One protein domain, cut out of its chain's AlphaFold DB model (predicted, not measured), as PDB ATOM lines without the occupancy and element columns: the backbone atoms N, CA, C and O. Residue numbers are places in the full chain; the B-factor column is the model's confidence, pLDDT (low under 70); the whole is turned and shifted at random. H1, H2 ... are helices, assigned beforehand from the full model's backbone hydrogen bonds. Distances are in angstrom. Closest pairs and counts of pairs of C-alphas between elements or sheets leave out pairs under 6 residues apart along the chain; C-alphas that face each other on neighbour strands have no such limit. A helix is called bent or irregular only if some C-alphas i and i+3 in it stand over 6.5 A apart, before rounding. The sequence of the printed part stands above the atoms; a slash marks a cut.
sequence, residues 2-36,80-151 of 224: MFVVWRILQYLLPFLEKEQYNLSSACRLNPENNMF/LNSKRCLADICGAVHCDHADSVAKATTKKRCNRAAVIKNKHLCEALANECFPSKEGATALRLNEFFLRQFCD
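This is residues 2 to 36 and 80 to 151 of the 224 residues of the protein "C2H2-type domain-containing protein" of Marchantia polymorpha subsp. ruderalis (UniProt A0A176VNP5). A helical hairpin, long H4 and H5 side by side, makes the base; short H2 crosses it near the middle of the domain, and kinked H1 packs on H2 with its first residues and runs near H5. H3 leads away at one end, where residues 101 to 107 stick out, and the unnamed stretch 19 to 36 folds back from the end of H1. The printed part has 107 residues with five named helices, H1 to H5 in order, and no named strand: all helix. It is compact, with a radius of gyration of the C-alphas of 14.3 A and spans of 43 by 30 by 23 A.

Begin with H4, residues 112 to 129. It forms a hairpin with H5, residues 136 to 150: they touch, closest at the C-alphas of Cys 122 and Cys 150, 5.5 A, at a shallow tilt of 16 degrees, opposite ways. Next find the hub, H2, residues 86 to 93, which touches H4 at the C-alphas of Ala 92 and Asn 118, 4.6 A, only just about perpendicular at 70.5 degrees. H2 also touches residues 149 to 150 of H5, closest at the C-alphas of Val 93 and Phe 149, 6.3 A. H1, residues 2 to 18, touches H2 with residues 2 to 8 alone, closest at the C-alphas of Val 5 and Cys 90, 6.5 A. H3, residues 95 to 103, touches H1 at the C-alphas of Val 4 and Cys 95, 5.7 A, and is apart from H4 and H5. Every O i to N i+4 pair is within hydrogen-bond range in H3, H4 and H5, against 11 of 13 in H1 and 2 of 4 in H2.

Find C-alpha 112 at (39.860, 118.959, 40.991); from there H4 runs 25.5 A to C-alpha 129. H5 runs 20.0 A to C-alpha 150 at (50.547, 124.947, 33.436). H1 starts at C-alpha 2, (45.922, 142.728, 41.368), and runs 25.1 A, with a kink of 31 degrees near residue 12; it is only just irregular, C-alphas 11 and 14 being 6.7 A apart. H2, 10.0 A, is irregular, with C-alphas 88 and 91 7.4 A apart; H3 is 12.5 A.

Look for the farthest C-alphas at Thr 106 and Gly 135, 43.9 A apart. Residues 37 to 79 are not printed, and C-alphas 36 and 80 stand 9.4 A apart across the cut. Of the links printed whole, H2 to H3 is tight, and H3 to H4 and H4 to H5 are short. The mean pLDDT of the printed part is 77.5, with residues 2 to 11, 81 to 83 and 96 to 108 under 70.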
ATOM      1  N   MET A   2      45.113 142.239  42.493       49.41
ATOM      2  CA  MET A   2      45.922 142.728  41.368       49.41
ATOM      3  C   MET A   2      47.453 142.669  41.544       49.41
ATOM      4  O   MET A   2      48.167 142.357  40.591       49.41
ATOM      5  N   PHE A   3      47.961 142.849  42.767       50.34
ATOM      6  CA  PHE A   3      49.393 142.715  43.093       50.34
ATOM      7  C   PHE A   3      49.992 141.351  42.746       50.34
ATOM      8  O   PHE A   3      51.195 141.217  42.515       50.34
ATOM      9  N   VAL A   4      49.157 140.318  42.710       56.00
ATOM     10  CA  VAL A   4      49.615 138.956  42.482       56.00
ATOM     11  C   VAL A   4      49.930 138.719  41.012       56.00
ATOM     12  O   VAL A   4      50.990 138.173  40.705       56.00
ATOM     13  N   VAL A   5      49.069 139.195  40.107       58.22
ATOM     14  CA  VAL A   5      49.338 139.082  38.670       58.22
ATOM     15  C   VAL A   5      50.552 139.922  38.295       58.22
ATOM     16  O   VAL A   5      51.400 139.440  37.551       58.22
ATOM     17  N   TRP A   6      50.716 141.112  38.886       58.50
ATOM     18  CA  TRP A   6      51.914 141.931  38.678       58.50
ATOM     19  C   TRP A   6      53.202 141.219  39.112       58.50
ATOM     20  O   TRP A   6      54.186 141.238  38.379       58.50
ATOM     21  N   ARG A   7      53.204 140.513  40.253       60.75
ATOM     22  CA  ARG A   7      54.362 139.705  40.689       60.75
ATOM     23  C   ARG A   7      54.680 138.554  39.736       60.75
ATOM     24  O   ARG A   7      55.850 138.216  39.567       60.75
ATOM     25  N   ILE A   8      53.664 137.952  39.122       64.38
ATOM     26  CA  ILE A   8      53.849 136.889  38.126       64.38
ATOM     27  C   ILE A   8      54.370 137.471  36.808       64.38
ATOM     28  O   ILE A   8      55.304 136.927  36.220       64.38
ATOM     29  N   LEU A   9      53.850 138.625  36.391       65.25
ATOM     30  CA  LEU A   9      54.380 139.384  35.263       65.25
ATOM     31  C   LEU A   9      55.848 139.749  35.498       65.25
ATOM     32  O   LEU A   9      56.685 139.512  34.639       65.25
ATOM     33  N   GLN A  10      56.191 140.219  36.697       65.00
ATOM     34  CA  GLN A  10      57.560 140.544  37.098       65.00
ATOM     35  C   GLN A  10      58.502 139.328  37.049       65.00
ATOM     36  O   GLN A  10      59.710 139.493  36.880       65.00
ATOM     37  N   TYR A  11      57.966 138.111  37.175       68.94
ATOM     38  CA  TYR A  11      58.721 136.876  36.984       68.94
ATOM     39  C   TYR A  11      58.919 136.533  35.501       68.94
ATOM     40  O   TYR A  11      59.998 136.080  35.128       68.94
ATOM     41  N   LEU A  12      57.904 136.753  34.660       73.81
ATOM     42  CA  LEU A  12      57.922 136.429  33.229       73.81
ATOM     43  C   LEU A  12      58.715 137.453  32.392       73.81
ATOM     44  O   LEU A  12      59.487 137.066  31.517       73.81
ATOM     45  N   LEU A  13      58.574 138.745  32.698       73.62
ATOM     46  CA  LEU A  13      59.198 139.873  31.996       73.62
ATOM     47  C   LEU A  13      60.713 139.727  31.740       73.62
ATOM     48  O   LEU A  13      61.110 139.906  30.592       73.62
ATOM     49  N   PRO A  14      61.573 139.348  32.709       76.31
ATOM     50  CA  PRO A  14      63.010 139.220  32.448       76.31
ATOM     51  C   PRO A  14      63.359 138.118  31.436       76.31
ATOM     52  O   PRO A  14      64.415 138.181  30.809       76.31
ATOM     53  N   PHE A  15      62.507 137.102  31.267       74.25
ATOM     54  CA  PHE A  15      62.707 136.072  30.242       74.25
ATOM     55  C   PHE A  15      62.284 136.569  28.859       74.25
ATOM     56  O   PHE A  15      62.978 136.294  27.885       74.25
ATOM     57  N   LEU A  16      61.197 137.342  28.784       80.12
ATOM     58  CA  LEU A  16      60.753 137.977  27.541       80.12
ATOM     59  C   LEU A  16      61.777 138.998  27.039       80.12
ATOM     60  O   LEU A  16      62.117 138.993  25.860       80.12
ATOM     61  N   GLU A  17      62.323 139.813  27.942       80.38
ATOM     62  CA  GLU A  17      63.346 140.814  27.624       80.38
ATOM     63  C   GLU A  17      64.652 140.160  27.152       80.38
ATOM     64  O   GLU A  17      65.246 140.595  26.167       80.38
ATOM     65  N   LYS A  18      65.071 139.064  27.802       80.75
ATOM     66  CA  LYS A  18      66.263 138.303  27.400       80.75
ATOM     67  C   LYS A  18      66.139 137.723  25.988       80.75
ATOM     68  O   LYS A  18      67.124 137.707  25.257       80.75
ATOM     69  N   GLU A  19      64.957 137.239  25.627       78.56
ATOM     70  CA  GLU A  19      64.675 136.671  24.304       78.56
ATOM     71  C   GLU A  19      64.202 137.736  23.291       78.56
ATOM     72  O   GLU A  19      63.828 137.385  22.174       78.56
ATOM     73  N   GLN A  20      64.205 139.026  23.675       80.75
ATOM     74  CA  GLN A  20      63.702 140.166  22.889       80.75
ATOM     75  C   GLN A  20      62.313 139.919  22.278       80.75
ATOM     76  O   GLN A  20      62.012 140.337  21.158       80.75
ATOM     77  N   TYR A  21      61.459 139.210  23.014       82.50
ATOM     78  CA  TYR A  21      60.147 138.807  22.540       82.50
ATOM     79  C   TYR A  21      59.085 139.822  22.958       82.50
ATOM     80  O   TYR A  21      58.819 140.009  24.147       82.50
ATOM     81  N   ASN A  22      58.440 140.442  21.970       83.62
ATOM     82  CA  ASN A  22      57.316 141.341  22.200       83.62
ATOM     83  C   ASN A  22      56.003 140.559  22.221       83.62
ATOM     84  O   ASN A  22      55.652 139.885  21.254       83.62
ATOM     85  N   LEU A  23      55.256 140.683  23.320       84.56
ATOM     86  CA  LEU A  23      53.916 140.115  23.419       84.56
ATOM     87  C   LEU A  23      52.981 140.817  22.432       84.56
ATOM     88  O   LEU A  23      52.915 142.046  22.388       84.56
ATOM     89  N   SER A  24      52.210 140.028  21.684       84.00
ATOM     90  CA  SER A  24      51.161 140.553  20.810       84.00
ATOM     91  C   SER A  24      50.161 141.406  21.601       84.00
ATOM     92  O   SER A  24      49.847 141.112  22.760       84.00
ATOM     93  N   SER A  25      49.602 142.442  20.976       79.69
ATOM     94  CA  SER A  25      48.495 143.222  21.551       79.69
ATOM     95  C   SER A  25      47.233 142.378  21.758       79.69
ATOM     96  O   SER A  25      46.363 142.752  22.538       79.69
ATOM     97  N   ALA A  26      47.125 141.210  21.120       79.88
ATOM     98  CA  ALA A  26      46.031 140.274  21.358       79.88
ATOM     99  C   ALA A  26      46.212 139.442  22.642       79.88
ATOM    100  O   ALA A  26      45.231 138.924  23.168       79.88
ATOM    101  N   CYS A  27      47.432 139.318  23.169       85.81
ATOM    102  CA  CYS A  27      47.724 138.466  24.318       85.81
ATOM    103  C   CYS A  27      47.148 139.044  25.626       85.81
ATOM    104  O   CYS A  27      47.339 140.217  25.954       85.81
ATOM    105  N   ARG A  28      46.489 138.198  26.432       83.06
ATOM    106  CA  ARG A  28      45.931 138.596  27.747       83.06
ATOM    107  C   ARG A  28      46.988 138.888  28.805       83.06
ATOM    108  O   ARG A  28      46.694 139.604  29.751       83.06
ATOM    109  N   LEU A  29      48.191 138.330  28.663       81.06
ATOM    110  CA  LEU A  29      49.330 138.623  29.539       81.06
ATOM    111  C   LEU A  29      50.055 139.915  29.158       81.06
ATOM    112  O   LEU A  29      51.006 140.283  29.838       81.06
ATOM    113  N   ASN A  30      49.658 140.592  28.078       81.69
ATOM    114  CA  ASN A  30      50.304 141.835  27.697       81.69
ATOM    115  C   ASN A  30      50.050 142.902  28.788       81.69
ATOM    116  O   ASN A  30      48.882 143.210  29.049       81.69
ATOM    117  N   PRO A  31      51.101 143.470  29.418       74.88
ATOM    118  CA  PRO A  31      50.949 144.489  30.455       74.88
ATOM    119  C   PRO A  31      50.137 145.704  29.994       74.88
ATOM    120  O   PRO A  31      49.439 146.309  30.804       74.88
ATOM    121  N   GLU A  32      50.206 146.038  28.703       75.44
ATOM    122  CA  GLU A  32      49.500 147.175  28.103       75.44
ATOM    123  C   GLU A  32      47.982 146.976  28.042       75.44
ATOM    124  O   GLU A  32      47.237 147.946  27.990       75.44
ATOM    125  N   ASN A  33      47.507 145.731  28.103       78.00
ATOM    126  CA  ASN A  33      46.080 145.411  28.042       78.00
ATOM    127  C   ASN A  33      45.395 145.389  29.414       78.00
ATOM    128  O   ASN A  33      44.218 145.033  29.499       78.00
ATOM    129  N   ASN A  34      46.122 145.691  30.489       78.25
ATOM    130  CA  ASN A  34      45.579 145.660  31.838       78.25
ATOM    131  C   ASN A  34      44.761 146.928  32.121       78.25
ATOM    132  O   ASN A  34      45.340 147.986  32.361       78.25
ATOM    133  N   MET A  35      43.432 146.792  32.199       81.25
ATOM    134  CA  MET A  35      42.494 147.913  32.415       81.25
ATOM    135  C   MET A  35      42.792 148.775  33.649       81.25
ATOM    136  O   MET A  35      42.447 149.951  33.708       81.25
ATOM    137  N   PHE A  36      43.421 148.178  34.658       79.44
ATOM    138  CA  PHE A  36      43.711 148.823  35.934       79.44
ATOM    139  C   PHE A  36      45.177 149.286  36.040       79.44
ATOM    140  O   PHE A  36      45.605 149.734  37.104       79.44
ATOM    141  N   LEU A  80      38.679 151.693  29.504       71.75
ATOM    142  CA  LEU A  80      37.666 150.742  29.042       71.75
ATOM    143  C   LEU A  80      37.990 150.160  27.652       71.75
ATOM    144  O   LEU A  80      37.365 149.174  27.244       71.75
ATOM    145  N   ASN A  81      38.952 150.739  26.919       68.25
ATOM    146  CA  ASN A  81      39.392 150.206  25.630       68.25
ATOM    147  C   ASN A  81      40.347 149.016  25.800       68.25
ATOM    148  O   ASN A  81      40.299 148.088  24.983       68.25
ATOM    149  N   SER A  82      41.146 148.972  26.870       63.69
ATOM    150  CA  SER A  82      41.910 147.783  27.265       63.69
ATOM    151  C   SER A  82      40.991 146.777  27.972       63.69
ATOM    152  O   SER A  82      40.927 146.633  29.186       63.69
ATOM    153  N   LYS A  83      40.218 146.041  27.169       60.91
ATOM    154  CA  LYS A  83      39.106 145.167  27.603       60.91
ATOM    155  C   LYS A  83      39.476 143.966  28.492       60.91
ATOM    156  O   LYS A  83      38.651 143.062  28.626       60.91
ATOM    157  N   ARG A  84      40.694 143.844  29.029       75.94
ATOM    158  CA  ARG A  84      41.149 142.580  29.636       75.94
ATOM    159  C   ARG A  84      41.485 142.745  31.111       75.94
ATOM    160  O   ARG A  84      42.453 143.395  31.491       75.94
ATOM    161  N   CYS A  85      40.670 142.117  31.957       77.31
ATOM    162  CA  CYS A  85      40.922 142.068  33.385       77.31
ATOM    163  C   CYS A  85      41.925 140.950  33.668       77.31
ATOM    164  O   CYS A  85      41.654 139.773  33.427       77.31
ATOM    165  N   LEU A  86      43.087 141.295  34.223       77.25
ATOM    166  CA  LEU A  86      44.083 140.299  34.624       77.25
ATOM    167  C   LEU A  86      43.563 139.343  35.717       77.25
ATOM    168  O   LEU A  86      44.082 138.237  35.871       77.25
ATOM    169  N   ALA A  87      42.511 139.727  36.446       74.06
ATOM    170  CA  ALA A  87      41.846 138.846  37.401       74.06
ATOM    171  C   ALA A  87      41.218 137.607  36.737       74.06
ATOM    172  O   ALA A  87      41.177 136.547  37.360       74.06
ATOM    173  N   ASP A  88      40.795 137.694  35.475       78.19
ATOM    174  CA  ASP A  88      40.156 136.570  34.775       78.19
ATOM    175  C   ASP A  88      41.134 135.417  34.528       78.19
ATOM    176  O   ASP A  88      40.743 134.251  34.467       78.19
ATOM    177  N   ILE A  89      42.424 135.736  34.416       81.69
ATOM    178  CA  ILE A  89      43.495 134.755  34.224       81.69
ATOM    179  C   ILE A  89      44.204 134.391  35.529       81.69
ATOM    180  O   ILE A  89      45.086 133.537  35.510       81.69
ATOM    181  N   CYS A  90      43.814 134.969  36.672       79.94
ATOM    182  CA  CYS A  90      44.522 134.778  37.941       79.94
ATOM    183  C   CYS A  90      44.614 133.299  38.353       79.94
ATOM    184  O   CYS A  90      45.657 132.833  38.818       79.94
ATOM    185  N   GLY A  91      43.532 132.544  38.133       78.88
ATOM    186  CA  GLY A  91      43.485 131.110  38.410       78.88
ATOM    187  C   GLY A  91      44.453 130.298  37.544       78.88
ATOM    188  O   GLY A  91      45.020 129.329  38.035       78.88
ATOM    189  N   ALA A  92      44.687 130.716  36.296       84.56
ATOM    190  CA  ALA A  92      45.605 130.062  35.360       84.56
ATOM    191  C   ALA A  92      47.086 130.352  35.640       84.56
ATOM    192  O   ALA A  92      47.958 129.662  35.122       84.56
ATOM    193  N   VAL A  93      47.382 131.376  36.442       79.31
ATOM    194  CA  VAL A  93      48.753 131.757  36.804       79.31
ATOM    195  C   VAL A  93      49.051 131.565  38.297       79.31
ATOM    196  O   VAL A  93      50.044 132.079  38.804       79.31
ATOM    197  N   HIS A  94      48.224 130.787  39.004       77.62
ATOM    198  CA  HIS A  94      48.379 130.453  40.430       77.62
ATOM    199  C   HIS A  94      48.337 131.642  41.397       77.62
ATOM    200  O   HIS A  94      49.028 131.645  42.423       77.62
ATOM    201  N   CYS A  95      47.493 132.642  41.136       73.31
ATOM    202  CA  CYS A  95      47.350 133.757  42.071       73.31
ATOM    203  C   CYS A  95      46.889 133.337  43.469       73.31
ATOM    204  O   CYS A  95      47.358 133.869  44.479       73.31
ATOM    205  N   ASP A  96      45.995 132.348  43.517       64.88
ATOM    206  CA  ASP A  96      45.422 131.818  44.752       64.88
ATOM    207  C   ASP A  96      46.513 131.334  45.716       64.88
ATOM    208  O   ASP A  96      46.376 131.447  46.937       64.88
ATOM    209  N   HIS A  97      47.634 130.839  45.177       62.31
ATOM    210  CA  HIS A  97      48.767 130.401  45.978       62.31
ATOM    211  C   HIS A  97      49.513 131.587  46.603       62.31
ATOM    212  O   HIS A  97      49.794 131.564  47.803       62.31
ATOM    213  N   ALA A  98      49.781 132.653  45.846       57.03
ATOM    214  CA  ALA A  98      50.485 133.830  46.360       57.03
ATOM    215  C   ALA A  98      49.677 134.586  47.431       57.03
ATOM    216  O   ALA A  98      50.263 135.032  48.421       57.03
ATOM    217  N   ASP A  99      48.350 134.658  47.282       52.47
ATOM    218  CA  ASP A  99      47.454 135.209  48.309       52.47
ATOM    219  C   ASP A  99      47.373 134.293  49.545       52.47
ATOM    220  O   ASP A  99      47.327 134.778  50.679       52.47
ATOM    221  N   SER A 100      47.411 132.965  49.362       51.56
ATOM    222  CA  SER A 100      47.389 132.005  50.479       51.56
ATOM    223  C   SER A 100      48.672 132.015  51.321       51.56
ATOM    224  O   SER A 100      48.595 131.890  52.545       51.56
ATOM    225  N   VAL A 101      49.837 132.235  50.695       52.28
ATOM    226  CA  VAL A 101      51.123 132.402  51.393       52.28
ATOM    227  C   VAL A 101      51.121 133.684  52.231       52.28
ATOM    228  O   VAL A 101      51.640 133.681  53.344       52.28
ATOM    229  N   ALA A 102      50.499 134.759  51.736       49.56
ATOM    230  CA  ALA A 102      50.384 136.021  52.466       49.56
ATOM    231  C   ALA A 102      49.389 135.957  53.641       49.56
ATOM    232  O   ALA A 102      49.576 136.655  54.636       49.56
ATOM    233  N   LYS A 103      48.338 135.129  53.546       49.56
ATOM    234  CA  LYS A 103      47.248 135.080  54.539       49.56
ATOM    235  C   LYS A 103      47.329 133.935  55.553       49.56
ATOM    236  O   LYS A 103      46.441 133.845  56.393       49.56
ATOM    237  N   ALA A 104      48.359 133.081  55.504       52.19
ATOM    238  CA  ALA A 104      48.576 131.969  56.446       52.19
ATOM    239  C   ALA A 104      47.294 131.166  56.770       52.19
ATOM    240  O   ALA A 104      47.065 130.744  57.902       52.19
ATOM    241  N   THR A 105      46.416 130.980  55.782       51.44
ATOM    242  CA  THR A 105      45.140 130.283  55.978       51.44
ATOM    243  C   THR A 105      45.303 128.779  55.786       51.44
ATOM    244  O   THR A 105      45.993 128.336  54.868       51.44
ATOM    245  N   THR A 106      44.619 128.006  56.634       54.12
ATOM    246  CA  THR A 106      44.442 126.543  56.582       54.12
ATOM    247  C   THR A 106      44.417 125.978  55.160       54.12
ATOM    248  O   THR A 106      43.668 126.476  54.317       54.12
ATOM    249  N   LYS A 107      45.195 124.909  54.916       56.94
ATOM    250  CA  LYS A 107      45.259 124.181  53.635       56.94
ATOM    251  C   LYS A 107      43.842 123.918  53.105       56.94
ATOM    252  O   LYS A 107      43.129 123.069  53.641       56.94
ATOM    253  N   LYS A 108      43.425 124.644  52.064       64.81
ATOM    254  CA  LYS A 108      42.145 124.387  51.390       64.81
ATOM    255  C   LYS A 108      42.211 123.012  50.718       64.81
ATOM    256  O   LYS A 108      43.227 122.666  50.117       64.81
ATOM    257  N   ARG A 109      41.139 122.218  50.825       73.19
ATOM    258  CA  ARG A 109      41.013 120.948  50.087       73.19
ATOM    259  C   ARG A 109      41.083 121.232  48.585       73.19
ATOM    260  O   ARG A 109      40.471 122.191  48.119       73.19
ATOM    261  N   CYS A 110      41.815 120.402  47.841       82.06
ATOM    262  CA  CYS A 110      41.957 120.588  46.399       82.06
ATOM    263  C   CYS A 110      40.610 120.417  45.687       82.06
ATOM    264  O   CYS A 110      39.955 119.385  45.841       82.06
ATOM    265  N   ASN A 111      40.222 121.396  44.869       86.75
ATOM    266  CA  ASN A 111      39.080 121.276  43.970       86.75
ATOM    267  C   ASN A 111      39.570 120.831  42.585       86.75
ATOM    268  O   ASN A 111      40.059 121.645  41.802       86.75
ATOM    269  N   ARG A 112      39.413 119.539  42.271       88.19
ATOM    270  CA  ARG A 112      39.860 118.959  40.991       88.19
ATOM    271  C   ARG A 112      39.258 119.656  39.771       88.19
ATOM    272  O   ARG A 112      39.972 119.878  38.801       88.19
ATOM    273  N   ALA A 113      37.980 120.034  39.824       88.12
ATOM    274  CA  ALA A 113      37.322 120.709  38.707       88.12
ATOM    275  C   ALA A 113      37.942 122.091  38.440       88.12
ATOM    276  O   ALA A 113      38.177 122.451  37.288       88.12
ATOM    277  N   ALA A 114      38.272 122.834  39.501       86.44
ATOM    278  CA  ALA A 114      38.952 124.122  39.378       86.44
ATOM    279  C   ALA A 114      40.378 123.967  38.826       86.44
ATOM    280  O   ALA A 114      40.769 124.727  37.947       86.44
ATOM    281  N   VAL A 115      41.128 122.953  39.279       88.06
ATOM    282  CA  VAL A 115      42.480 122.660  38.771       88.06
ATOM    283  C   VAL A 115      42.461 122.352  37.274       88.06
ATOM    284  O   VAL A 115      43.238 122.938  36.529       88.06
ATOM    285  N   ILE A 116      41.549 121.486  36.820       89.94
ATOM    286  CA  ILE A 116      41.412 121.132  35.397       89.94
ATOM    287  C   ILE A 116      41.037 122.368  34.569       89.94
ATOM    288  O   ILE A 116      41.670 122.647  33.553       89.94
ATOM    289  N   LYS A 117      40.050 123.151  35.030       90.94
ATOM    290  CA  LYS A 117      39.638 124.395  34.366       90.94
ATOM    291  C   LYS A 117      40.805 125.378  34.233       90.94
ATOM    292  O   LYS A 117      41.035 125.912  33.151       90.94
ATOM    293  N   ASN A 118      41.538 125.608  35.320       89.69
ATOM    294  CA  ASN A 118      42.659 126.544  35.344       89.69
ATOM    295  C   ASN A 118      43.827 126.053  34.481       89.69
ATOM    296  O   ASN A 118      44.436 126.863  33.785       89.69
ATOM    297  N   LYS A 119      44.084 124.737  34.447       91.31
ATOM    298  CA  LYS A 119      45.084 124.135  33.559       91.31
ATOM    299  C   LYS A 119      44.767 124.408  32.089       91.31
ATOM    300  O   LYS A 119      45.615 124.938  31.379       91.31
ATOM    301  N   HIS A 120      43.538 124.130  31.653       93.12
ATOM    302  CA  HIS A 120      43.124 124.410  30.275       93.12
ATOM    303  C   HIS A 120      43.183 125.903  29.939       93.12
ATOM    304  O   HIS A 120      43.596 126.276  28.843       93.12
ATOM    305  N   LEU A 121      42.813 126.770  30.887       91.62
ATOM    306  CA  LEU A 121      42.941 128.215  30.709       91.62
ATOM    307  C   LEU A 121      44.413 128.642  30.571       91.62
ATOM    308  O   LEU A 121      44.716 129.489  29.735       91.62
ATOM    309  N   CYS A 122      45.324 128.037  31.337       91.38
ATOM    310  CA  CYS A 122      46.766 128.272  31.246       91.38
ATOM    311  C   CYS A 122      47.337 127.832  29.892       91.38
ATOM    312  O   CYS A 122      48.082 128.582  29.266       91.38
ATOM    313  N   GLU A 123      46.953 126.652  29.404       92.62
ATOM    314  CA  GLU A 123      47.380 126.142  28.095       92.62
ATOM    315  C   GLU A 123      46.873 127.033  26.952       92.62
ATOM    316  O   GLU A 123      47.632 127.391  26.050       92.62
ATOM    317  N   ALA A 124      45.605 127.453  27.010       91.94
ATOM    318  CA  ALA A 124      45.041 128.393  26.046       91.94
ATOM    319  C   ALA A 124      45.795 129.733  26.056       91.94
ATOM    320  O   ALA A 124      46.104 130.279  24.999       91.94
ATOM    321  N   LEU A 125      46.144 130.227  27.246       90.62
ATOM    322  CA  LEU A 125      46.914 131.454  27.424       90.62
ATOM    323  C   LEU A 125      48.328 131.340  26.839       90.62
ATOM    324  O   LEU A 125      48.784 132.264  26.169       90.62
ATOM    325  N   ALA A 126      48.996 130.203  27.048       91.12
ATOM    326  CA  ALA A 126      50.314 129.927  26.483       91.12
ATOM    327  C   ALA A 126      50.281 129.965  24.951       91.12
ATOM    328  O   ALA A 126      51.143 130.577  24.329       91.12
ATOM    329  N   ASN A 127      49.259 129.360  24.344       91.00
ATOM    330  CA  ASN A 127      49.110 129.311  22.891       91.00
ATOM    331  C   ASN A 127      48.710 130.661  22.279       91.00
ATOM    332  O   ASN A 127      49.140 130.969  21.172       91.00
ATOM    333  N   GLU A 128      47.918 131.467  22.992       89.44
ATOM    334  CA  GLU A 128      47.523 132.817  22.563       89.44
ATOM    335  C   GLU A 128      48.694 133.810  22.650       89.44
ATOM    336  O   GLU A 128      48.854 134.663  21.781       89.44
ATOM    337  N   CYS A 129      49.515 133.711  23.700       88.31
ATOM    338  CA  CYS A 129      50.613 134.645  23.952       88.31
ATOM    339  C   CYS A 129      51.949 134.224  23.332       88.31
ATOM    340  O   CYS A 129      52.773 135.088  23.042       88.31
ATOM    341  N   PHE A 130      52.157 132.921  23.138       91.38
ATOM    342  CA  PHE A 130      53.364 132.325  22.568       91.38
ATOM    343  C   PHE A 130      52.970 131.301  21.492       91.38
ATOM    344  O   PHE A 130      53.035 130.090  21.723       91.38
ATOM    345  N   PRO A 131      52.514 131.751  20.317       89.69
ATOM    346  CA  PRO A 131      52.136 130.861  19.228       89.69
ATOM    347  C   PRO A 131      53.353 130.073  18.725       89.69
ATOM    348  O   PRO A 131      54.271 130.605  18.104       89.69
ATOM    349  N   SER A 132      53.344 128.761  18.962       83.75
ATOM    350  CA  SER A 132      54.459 127.852  18.647       83.75
ATOM    351  C   SER A 132      54.822 127.786  17.158       83.75
ATOM    352  O   SER A 132      55.923 127.366  16.807       83.75
ATOM    353  N   LYS A 133      53.910 128.222  16.282       82.19
ATOM    354  CA  LYS A 133      54.073 128.245  14.821       82.19
ATOM    355  C   LYS A 133      54.749 129.514  14.290       82.19
ATOM    356  O   LYS A 133      55.152 129.523  13.134       82.19
ATOM    357  N   GLU A 134      54.876 130.565  15.100       83.88
ATOM    358  CA  GLU A 134      55.388 131.874  14.656       83.88
ATOM    359  C   GLU A 134      56.910 132.027  14.804       83.88
ATOM    360  O   GLU A 134      57.478 133.030  14.382       83.88
ATOM    361  N   GLY A 135      57.603 131.032  15.369       86.44
ATOM    362  CA  GLY A 135      59.066 131.009  15.391       86.44
ATOM    363  C   GLY A 135      59.667 130.145  16.494       86.44
ATOM    364  O   GLY A 135      58.996 129.737  17.442       86.44
ATOM    365  N   ALA A 136      60.977 129.903  16.396       88.50
ATOM    366  CA  ALA A 136      61.718 129.094  17.366       88.50
ATOM    367  C   ALA A 136      61.704 129.704  18.783       88.50
ATOM    368  O   ALA A 136      61.623 128.971  19.767       88.50
ATOM    369  N   THR A 137      61.743 131.035  18.895       87.31
ATOM    370  CA  THR A 137      61.667 131.745  20.182       87.31
ATOM    371  C   THR A 137      60.287 131.604  20.821       87.31
ATOM    372  O   THR A 137      60.190 131.260  21.997       87.31
ATOM    373  N   ALA A 138      59.218 131.785  20.038       87.44
ATOM    374  CA  ALA A 138      57.846 131.610  20.510       87.44
ATOM    375  C   ALA A 138      57.590 130.162  20.959       87.44
ATOM    376  O   ALA A 138      57.015 129.946  22.022       87.44
ATOM    377  N   LEU A 139      58.105 129.171  20.220       90.12
ATOM    378  CA  LEU A 139      58.057 127.759  20.609       90.12
ATOM    379  C   LEU A 139      58.760 127.500  21.954       90.12
ATOM    380  O   LEU A 139      58.184 126.862  22.833       90.12
ATOM    381  N   ARG A 140      59.982 128.018  22.137       88.50
ATOM    382  CA  ARG A 140      60.740 127.862  23.394       88.50
ATOM    383  C   ARG A 140      60.027 128.505  24.580       88.50
ATOM    384  O   ARG A 140      59.975 127.909  25.654       88.50
ATOM    385  N   LEU A 141      59.480 129.708  24.393       88.06
ATOM    386  CA  LEU A 141      58.726 130.415  25.430       88.06
ATOM    387  C   LEU A 141      57.411 129.704  25.759       88.06
ATOM    388  O   LEU A 141      57.065 129.605  26.933       88.06
ATOM    389  N   ASN A 142      56.726 129.154  24.756       91.88
ATOM    390  CA  ASN A 142      55.524 128.347  24.948       91.88
ATOM    391  C   ASN A 142      55.825 127.100  25.795       91.88
ATOM    392  O   ASN A 142      55.193 126.901  26.831       91.88
ATOM    393  N   GLU A 143      56.848 126.318  25.431       90.00
ATOM    394  CA  GLU A 143      57.249 125.123  26.187       90.00
ATOM    395  C   GLU A 143      57.684 125.475  27.618       90.00
ATOM    396  O   GLU A 143      57.312 124.797  28.581       90.00
ATOM    397  N   PHE A 144      58.440 126.566  27.778       86.81
ATOM    398  CA  PHE A 144      58.826 127.081  29.089       86.81
ATOM    399  C   PHE A 144      57.604 127.456  29.933       86.81
ATOM    400  O   PHE A 144      57.519 127.060  31.100       86.81
ATOM    401  N   PHE A 145      56.652 128.190  29.353       87.69
ATOM    402  CA  PHE A 145      55.454 128.636  30.049       87.69
ATOM    403  C   PHE A 145      54.584 127.447  30.474       87.69
ATOM    404  O   PHE A 145      54.195 127.360  31.640       87.69
ATOM    405  N   LEU A 146      54.359 126.482  29.577       89.69
ATOM    406  CA  LEU A 146      53.610 125.257  29.872       89.69
ATOM    407  C   LEU A 146      54.234 124.479  31.038       89.69
ATOM    408  O   LEU A 146      53.540 124.176  32.011       89.69
ATOM    409  N   ARG A 147      55.551 124.236  30.998       86.56
ATOM    410  CA  ARG A 147      56.239 123.463  32.045       86.56
ATOM    411  C   ARG A 147      56.303 124.159  33.397       86.56
ATOM    412  O   ARG A 147      56.276 123.496  34.430       86.56
ATOM    413  N   GLN A 148      56.464 125.480  33.416       81.00
ATOM    414  CA  GLN A 148      56.608 126.211  34.679       81.00
ATOM    415  C   GLN A 148      55.254 126.541  35.316       81.00
ATOM    416  O   GLN A 148      55.106 126.432  36.535       81.00
ATOM    417  N   PHE A 149      54.268 126.929  34.506       83.44
ATOM    418  CA  PHE A 149      52.989 127.441  34.996       83.44
ATOM    419  C   PHE A 149      51.851 126.435  34.847       83.44
ATOM    420  O   PHE A 149      51.087 126.229  35.788       83.44
ATOM    421  N   CYS A 150      51.721 125.779  33.695       88.81
ATOM    422  CA  CYS A 150      50.547 124.947  33.436       88.81
ATOM    423  C   CYS A 150      50.667 123.561  34.081       88.81
ATOM    424  O   CYS A 150      49.711 123.115  34.718       88.81
ATOM    425  N   ASP A 151      51.844 122.934  34.041       86.88
ATOM    426  CA  ASP A 151      52.088 121.614  34.645       86.88
ATOM    427  C   ASP A 151      51.976 121.603  36.175       86.88
ATOM    428  O   ASP A 151      51.725 120.557  36.770       86.88
TER     429      ASP A 151